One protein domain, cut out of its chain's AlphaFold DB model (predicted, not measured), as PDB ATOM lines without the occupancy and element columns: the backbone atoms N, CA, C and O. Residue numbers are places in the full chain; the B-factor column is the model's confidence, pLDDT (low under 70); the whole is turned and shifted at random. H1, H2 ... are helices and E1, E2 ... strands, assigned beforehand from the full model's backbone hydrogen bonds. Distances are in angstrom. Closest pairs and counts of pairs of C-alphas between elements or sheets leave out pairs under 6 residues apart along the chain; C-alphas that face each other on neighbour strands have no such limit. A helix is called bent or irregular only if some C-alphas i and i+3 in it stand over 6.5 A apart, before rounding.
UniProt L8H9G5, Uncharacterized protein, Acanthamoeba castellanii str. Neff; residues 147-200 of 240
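This is residues 147 to 200 of the 240 residues of an uncharacterized protein of Acanthamoeba castellanii str. Neff (UniProt L8H9G5). What is the shape, going along from residue 147? The model is an open V of two small two-stranded ribbons: E1 and E4 make one arm, E2 and E3 the other, and the links of residues 171 to 173 and 187 to 192 lie where the arms meet. The unnamed stretch that begins at residue 147 comes in between the two arms, then swings out to the single short helix H1, which lies off one side of the V toward the arm of E1 and E4. What is the make-up? The printed part has 54 residues, with one named helix and four named strands in the order H1, E1, E2, E3, E4, and each of the two sheets, E1 - E4 and E2 - E3, is antiparallel; the class is mixed, helices and strands, with under half of the residues in named elements. How large and how dense is it? It is only just compact, close to loose, with a radius of gyration of the C-alphas of 11.9 A and spans of 34 by 23 by 19 A.

Where does the first named element lie? After residues 147 to 155, H1 is residues 156 to 161, 9.0 A from first to last C-alpha, and C-alpha 156 is at (-19.387, 54.091, 123.667). Which strands follow? E1 is residues 166 to 170, 12.9 A long, with C-alpha 166 at (-9.446, 41.829, 119.966). E2, residues 174 to 177, measures 10.4 A, and E3, residues 183 to 186, measures 9.5 A. Where does the last one end? E4, residues 193 to 198, is the longest strand by residues and measures 14.7 A; C-alpha 198 is at (-5.411, 42.487, 118.023).

How does H1 stand? It is apart from E2 and E3, and only just apart from E4, with 8.2 A between their closest C-alphas. It is neither bent nor irregular, but only just: C-alphas 157 and 160 are 6.0 A apart. Of its O i to N i+4 pairs 0 of 2 are within hydrogen-bond range, and of its O i to N i+3 pairs 1 of 3. How does E1 pair? E1 and E4 are antiparallel neighbours at 153 degrees between their directions; the C-alphas of Gln 166 and Lys 198 face each other at 4.5 A. N 194 and O 169 are within hydrogen-bond range at 2.8 A, as are N 196 and O 167 at 2.9 A. How do E2 and E3 pair? They form a hairpin, antiparallel at 135 degrees, and the C-alphas of Met 175 and Ile 185, which face each other, are 4.7 A apart. N 184 and O 176 are within hydrogen-bond range at 2.8 A, and so are N 186 and O 174 at 2.8 A. Do the two sheets meet? E1 is apart from E2 and E3, and E4 is apart from E2 and E3.

How far does it reach? The two C-alphas farthest apart are those of Lys 179 and Ser 200, at 34.6 A, while the first and last printed C-alphas, of Glu 147 and Ser 200, are 17.7 A apart. Is there a cut, or a long link? The printed part has no cut. The links H1 to E1, E1 to E2 and E2 to E3 are tight, that from E3 to E4, with 6 residues, is short, and there is no long link. Where is the confidence low? The mean pLDDT of the printed part is 84.9, and residues 147 to 149 are under 70.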
ATOM      1  N   GLU A 147     -17.849  30.543 121.817       51.91
ATOM      2  CA  GLU A 147     -18.697  31.079 122.863       51.91
ATOM      3  C   GLU A 147     -18.906  32.550 122.537       51.91
ATOM      4  O   GLU A 147     -18.010  33.390 122.626       51.91
ATOM      5  N   ARG A 148     -20.100  32.842 122.019       56.00
ATOM      6  CA  ARG A 148     -20.502  34.200 121.679       56.00
ATOM      7  C   ARG A 148     -20.637  34.975 122.981       56.00
ATOM      8  O   ARG A 148     -21.610  34.805 123.712       56.00
ATOM      9  N   LEU A 149     -19.658  35.825 123.261       67.25
ATOM     10  CA  LEU A 149     -19.703  36.727 124.399       67.25
ATOM     11  C   LEU A 149     -20.670  37.872 124.081       67.25
ATOM     12  O   LEU A 149     -20.383  38.736 123.252       67.25
ATOM     13  N   ALA A 150     -21.833  37.870 124.727       70.94
ATOM     14  CA  ALA A 150     -22.747  39.001 124.677       70.94
ATOM     15  C   ALA A 150     -22.263  40.070 125.661       70.94
ATOM     16  O   ALA A 150     -22.148  39.818 126.861       70.94
ATOM     17  N   LEU A 151     -21.970  41.262 125.147       78.06
ATOM     18  CA  LEU A 151     -21.518  42.376 125.961       78.06
ATOM     19  C   LEU A 151     -22.652  43.387 126.159       78.06
ATOM     20  O   LEU A 151     -23.239  43.871 125.193       78.06
ATOM     21  N   TYR A 152     -22.929  43.738 127.412       79.69
ATOM     22  CA  TYR A 152     -24.011  44.650 127.788       79.69
ATOM     23  C   TYR A 152     -23.454  45.925 128.420       79.69
ATOM     24  O   TYR A 152     -22.410  45.896 129.066       79.69
ATOM     25  N   ASN A 153     -24.177  47.040 128.265       83.00
ATOM     26  CA  ASN A 153     -23.854  48.336 128.878       83.00
ATOM     27  C   ASN A 153     -22.422  48.822 128.608       83.00
ATOM     28  O   ASN A 153     -21.801  49.460 129.458       83.00
ATOM     29  N   LEU A 154     -21.890  48.531 127.418       82.94
ATOM     30  CA  LEU A 154     -20.551  48.974 127.072       82.94
ATOM     31  C   LEU A 154     -20.490  50.501 126.948       82.94
ATOM     32  O   LEU A 154     -21.305  51.094 126.234       82.94
ATOM     33  N   PRO A 155     -19.472  51.153 127.531       84.44
ATOM     34  CA  PRO A 155     -19.166  52.537 127.208       84.44
ATOM     35  C   PRO A 155     -18.966  52.708 125.697       84.44
ATOM     36  O   PRO A 155     -18.256  51.916 125.071       84.44
ATOM     37  N   LYS A 156     -19.501  53.791 125.114       85.69
ATOM     38  CA  LYS A 156     -19.387  54.091 123.667       85.69
ATOM     39  C   LYS A 156     -17.943  54.066 123.141       85.69
ATOM     40  O   LYS A 156     -17.721  53.782 121.969       85.69
ATOM     41  N   ARG A 157     -16.956  54.363 124.000       85.12
ATOM     42  CA  ARG A 157     -15.525  54.288 123.657       85.12
ATOM     43  C   ARG A 157     -15.083  52.856 123.332       85.12
ATOM     44  O   ARG A 157     -14.338  52.648 122.386       85.12
ATOM     45  N   LEU A 158     -15.570  51.873 124.093       84.06
ATOM     46  CA  LEU A 158     -15.180  50.470 123.956       84.06
ATOM     47  C   LEU A 158     -15.967  49.784 122.836       84.06
ATOM     48  O   LEU A 158     -15.410  48.943 122.138       84.06
ATOM     49  N   SER A 159     -17.224  50.177 122.601       84.50
ATOM     50  CA  SER A 159     -18.065  49.536 121.578       84.50
ATOM     51  C   SER A 159     -17.521  49.711 120.159       84.50
ATOM     52  O   SER A 159     -17.798  48.888 119.297       84.50
ATOM     53  N   LYS A 160     -16.753  50.780 119.910       84.88
ATOM     54  CA  LYS A 160     -16.071  51.015 118.627       84.88
ATOM     55  C   LYS A 160     -14.699  50.343 118.539       84.88
ATOM     56  O   LYS A 160     -14.218  50.103 117.440       84.88
ATOM     57  N   ALA A 161     -14.061  50.093 119.681       85.50
ATOM     58  CA  ALA A 161     -12.693  49.585 119.750       85.50
ATOM     59  C   ALA A 161     -12.635  48.050 119.768       85.50
ATOM     60  O   ALA A 161     -11.694  47.462 119.240       85.50
ATOM     61  N   ILE A 162     -13.644  47.390 120.343       88.06
ATOM     62  CA  ILE A 162     -13.718  45.928 120.353       88.06
ATOM     63  C   ILE A 162     -14.089  45.439 118.957       88.06
ATOM     64  O   ILE A 162     -15.219  45.586 118.500       88.06
ATOM     65  N   THR A 163     -13.113  44.837 118.285       85.38
ATOM     66  CA  THR A 163     -13.293  44.184 116.988       85.38
ATOM     67  C   THR A 163     -13.005  42.690 117.103       85.38
ATOM     68  O   THR A 163     -12.536  42.203 118.129       85.38
ATOM     69  N   ILE A 164     -13.301  41.921 116.060       81.12
ATOM     70  CA  ILE A 164     -13.019  40.481 116.062       81.12
ATOM     71  C   ILE A 164     -11.509  40.253 116.126       81.12
ATOM     72  O   ILE A 164     -10.748  40.909 115.413       81.12
ATOM     73  N   GLY A 165     -11.095  39.336 117.003       81.44
ATOM     74  CA  GLY A 165      -9.685  39.092 117.306       81.44
ATOM     75  C   GLY A 165      -9.081  40.043 118.334       81.44
ATOM     76  O   GLY A 165      -7.904  39.915 118.663       81.44
ATOM     77  N   GLN A 166      -9.870  40.980 118.864       90.06
ATOM     78  CA  GLN A 166      -9.446  41.829 119.966       90.06
ATOM     79  C   GLN A 166      -9.282  40.992 121.235       90.06
ATOM     80  O   GLN A 166     -10.248  40.419 121.738       90.06
ATOM     81  N   GLN A 167      -8.066  40.958 121.776       87.88
ATOM     82  CA  GLN A 167      -7.831  40.404 123.101       87.88
ATOM     83  C   GLN A 167      -8.249  41.412 124.173       87.88
ATOM     84  O   GLN A 167      -8.041  42.622 124.026       87.88
ATOM     85  N   ILE A 168      -8.863  40.910 125.243       90.12
ATOM     86  CA  ILE A 168      -9.385  41.717 126.343       90.12
ATOM     87  C   ILE A 168      -8.919  41.095 127.654       90.12
ATOM     88  O   ILE A 168      -9.126  39.905 127.887       90.12
ATOM     89  N   THR A 169      -8.343  41.914 128.524       91.00
ATOM     90  CA  THR A 169      -8.062  41.557 129.914       91.00
ATOM     91  C   THR A 169      -9.030  42.303 130.815       91.00
ATOM     92  O   THR A 169      -9.276  43.492 130.625       91.00
ATOM     93  N   ILE A 170      -9.592  41.600 131.795       92.06
ATOM     94  CA  ILE A 170     -10.502  42.173 132.784       92.06
ATOM     95  C   ILE A 170      -9.866  41.982 134.157       92.06
ATOM     96  O   ILE A 170      -9.628  40.849 134.572       92.06
ATOM     97  N   THR A 171      -9.587  43.074 134.864       91.94
ATOM     98  CA  THR A 171      -9.104  43.031 136.248       91.94
ATOM     99  C   THR A 171     -10.291  42.978 137.212       91.94
ATOM    100  O   THR A 171     -11.241  43.749 137.069       91.94
ATOM    101  N   ASN A 172     -10.221  42.082 138.200       89.75
ATOM    102  CA  ASN A 172     -11.260  41.839 139.210       89.75
ATOM    103  C   ASN A 172     -12.660  41.546 138.625       89.75
ATOM    104  O   ASN A 172     -13.631  42.197 139.019       89.75
ATOM    105  N   PRO A 173     -12.797  40.594 137.678       90.62
ATOM    106  CA  PRO A 173     -14.115  40.158 137.245       90.62
ATOM    107  C   PRO A 173     -14.819  39.435 138.394       90.62
ATOM    108  O   PRO A 173     -14.187  38.712 139.165       90.62
ATOM    109  N   TYR A 174     -16.138  39.561 138.467       87.94
ATOM    110  CA  TYR A 174     -16.940  38.712 139.340       87.94
ATOM    111  C   TYR A 174     -18.185  38.219 138.614       87.94
ATOM    112  O   TYR A 174     -18.664  38.836 137.660       87.94
ATOM    113  N   MET A 175     -18.696  37.066 139.036       88.94
ATOM    114  CA  MET A 175     -19.899  36.488 138.449       88.94
ATOM    115  C   MET A 175     -21.145  37.016 139.148       88.94
ATOM    116  O   MET A 175     -21.198  37.110 140.373       88.94
ATOM    117  N   ARG A 176     -22.178  37.307 138.361       88.00
ATOM    118  CA  ARG A 176     -23.532  37.572 138.850       88.00
ATOM    119  C   ARG A 176     -24.553  36.820 138.015       88.00
ATOM    120  O   ARG A 176     -24.298  36.493 136.858       88.00
ATOM    121  N   MET A 177     -25.737  36.627 138.574       87.19
ATOM    122  CA  MET A 177     -26.873  36.099 137.827       87.19
ATOM    123  C   MET A 177     -27.583  37.239 137.098       87.19
ATOM    124  O   MET A 177     -27.889  38.278 137.688       87.19
ATOM    125  N   ALA A 178     -27.817  37.070 135.800       84.75
ATOM    126  CA  ALA A 178     -28.685  37.951 135.031       84.75
ATOM    127  C   ALA A 178     -30.168  37.700 135.376       84.75
ATOM    128  O   ALA A 178     -30.511  36.744 136.070       84.75
ATOM    129  N   LYS A 179     -31.071  38.563 134.883       85.62
ATOM    130  CA  LYS A 179     -32.525  38.423 135.110       85.62
ATOM    131  C   LYS A 179     -33.109  37.138 134.515       85.62
ATOM    132  O   LYS A 179     -34.149  36.689 134.972       85.62
ATOM    133  N   ASP A 180     -32.453  36.569 133.508       87.94
ATOM    134  CA  ASP A 180     -32.809  35.285 132.899       87.94
ATOM    135  C   ASP A 180     -32.133  34.091 133.597       87.94
ATOM    136  O   ASP A 180     -32.071  33.001 133.031       87.94
ATOM    137  N   SER A 181     -31.608  34.294 134.811       86.00
ATOM    138  CA  SER A 181     -30.916  33.280 135.612       86.00
ATOM    139  C   SER A 181     -29.699  32.664 134.921       86.00
ATOM    140  O   SER A 181     -29.296  31.552 135.256       86.00
ATOM    141  N   LYS A 182     -29.076  33.374 133.974       83.12
ATOM    142  CA  LYS A 182     -27.803  32.949 133.383       83.12
ATOM    143  C   LYS A 182     -26.619  33.604 134.093       83.12
ATOM    144  O   LYS A 182     -26.704  34.785 134.446       83.12
ATOM    145  N   PRO A 183     -25.511  32.871 134.293       81.94
ATOM    146  CA  PRO A 183     -24.295  33.451 134.840       81.94
ATOM    147  C   PRO A 183     -23.721  34.472 133.856       81.94
ATOM    148  O   PRO A 183     -23.673  34.248 132.646       81.94
ATOM    149  N   MET A 184     -23.281  35.609 134.381       87.62
ATOM    150  CA  MET A 184     -22.686  36.688 133.607       87.62
ATOM    151  C   MET A 184     -21.498  37.273 134.361       87.62
ATOM    152  O   MET A 184     -21.568  37.505 135.568       87.62
ATOM    153  N   ILE A 185     -20.422  37.563 133.635       88.12
ATOM    154  CA  ILE A 185     -19.287  38.316 134.171       88.12
ATOM    155  C   ILE A 185     -19.701  39.784 134.275       88.12
ATOM    156  O   ILE A 185     -20.121  40.392 133.286       88.12
ATOM    157  N   HIS A 186     -19.600  40.353 135.473       87.94
ATOM    158  CA  HIS A 186     -19.801  41.773 135.705       87.94
ATOM    159  C   HIS A 186     -18.491  42.489 135.990       87.94
ATOM    160  O   HIS A 186     -17.547  41.920 136.539       87.94
ATOM    161  N   VAL A 187     -18.462  43.755 135.584       89.12
ATOM    162  CA  VAL A 187     -17.317  44.641 135.721       89.12
ATOM    163  C   VAL A 187     -17.847  46.003 136.144       89.12
ATOM    164  O   VAL A 187     -18.451  46.703 135.333       89.12
ATOM    165  N   ASP A 188     -17.635  46.365 137.409       88.25
ATOM    166  CA  ASP A 188     -18.141  47.629 137.962       88.25
ATOM    167  C   ASP A 188     -17.370  48.841 137.438       88.25
ATOM    168  O   ASP A 188     -17.950  49.888 137.154       88.25
ATOM    169  N   ASN A 189     -16.047  48.708 137.296       88.94
ATOM    170  CA  ASN A 189     -15.179  49.785 136.843       88.94
ATOM    171  C   ASN A 189     -14.752  49.563 135.382       88.94
ATOM    172  O   ASN A 189     -13.900  48.718 135.126       88.94
ATOM    173  N   PRO A 190     -15.224  50.362 134.409       85.25
ATOM    174  CA  PRO A 190     -14.828  50.216 133.008       85.25
ATOM    175  C   PRO A 190     -13.332  50.423 132.727       85.25
ATOM    176  O   PRO A 190     -12.890  50.154 131.611       85.25
ATOM    177  N   MET A 191     -12.566  50.966 133.679       88.44
ATOM    178  CA  MET A 191     -11.106  51.094 133.585       88.44
ATOM    179  C   MET A 191     -10.373  49.782 133.882       88.44
ATOM    180  O   MET A 191      -9.189  49.682 133.576       88.44
ATOM    181  N   SER A 192     -11.049  48.778 134.446       90.06
ATOM    182  CA  SER A 192     -10.465  47.450 134.644       90.06
ATOM    183  C   SER A 192     -10.478  46.591 133.377       90.06
ATOM    184  O   SER A 192      -9.935  45.490 133.379       90.06
ATOM    185  N   ILE A 193     -11.076  47.091 132.289       90.44
ATOM    186  CA  ILE A 193     -11.058  46.457 130.973       90.44
ATOM    187  C   ILE A 193      -9.896  47.040 130.174       90.44
ATOM    188  O   ILE A 193      -9.896  48.226 129.835       90.44
ATOM    189  N   GLN A 194      -8.931  46.196 129.834       92.06
ATOM    190  CA  GLN A 194      -7.791  46.546 128.995       92.06
ATOM    191  C   GLN A 194      -7.916  45.844 127.648       92.06
ATOM    192  O   GLN A 194      -8.119  44.631 127.577       92.06
ATOM    193  N   LEU A 195      -7.816  46.621 126.572       91.94
ATOM    194  CA  LEU A 195      -7.740  46.093 125.216       91.94
ATOM    195  C   LEU A 195      -6.269  45.833 124.900       91.94
ATOM    196  O   LEU A 195      -5.459  46.757 124.953       91.94
ATOM    197  N   LEU A 196      -5.936  44.579 124.618       91.75
ATOM    198  CA  LEU A 196      -4.583  44.161 124.264       91.75
ATOM    199  C   LEU A 196      -4.363  44.235 122.745       91.75
ATOM    200  O   LEU A 196      -5.129  44.858 122.010       91.75
ATOM    201  N   GLU A 197      -3.305  43.601 122.254       90.31
ATOM    202  CA  GLU A 197      -3.058  43.507 120.823       90.31
ATOM    203  C   GLU A 197      -4.159  42.716 120.110       90.31
ATOM    204  O   GLU A 197      -4.727  41.739 120.611       90.31
ATOM    205  N   LYS A 198      -4.470  43.169 118.898       87.44
ATOM    206  CA  LYS A 198      -5.411  42.487 118.023       87.44
ATOM    207  C   LYS A 198      -4.705  41.326 117.343       87.44
ATOM    208  O   LYS A 198      -3.725  41.522 116.628       87.44
ATOM    209  N   VAL A 199      -5.264  40.131 117.488       83.50
ATOM    210  CA  VAL A 199      -4.799  38.952 116.759       83.50
ATOM    211  C   VAL A 199      -5.680  38.742 115.539       83.50
ATOM    212  O   VAL A 199      -6.907  38.704 115.634       83.50
ATOM    213  N   SER A 200      -5.060  38.576 114.375       80.06
ATOM    214  CA  SER A 200      -5.772  38.209 113.152       80.06
ATOM    215  C   SER A 200      -6.305  36.784 113.275       80.06
ATOM    216  O   SER A 200      -5.574  35.813 113.072       80.06
TER     217      SER A 200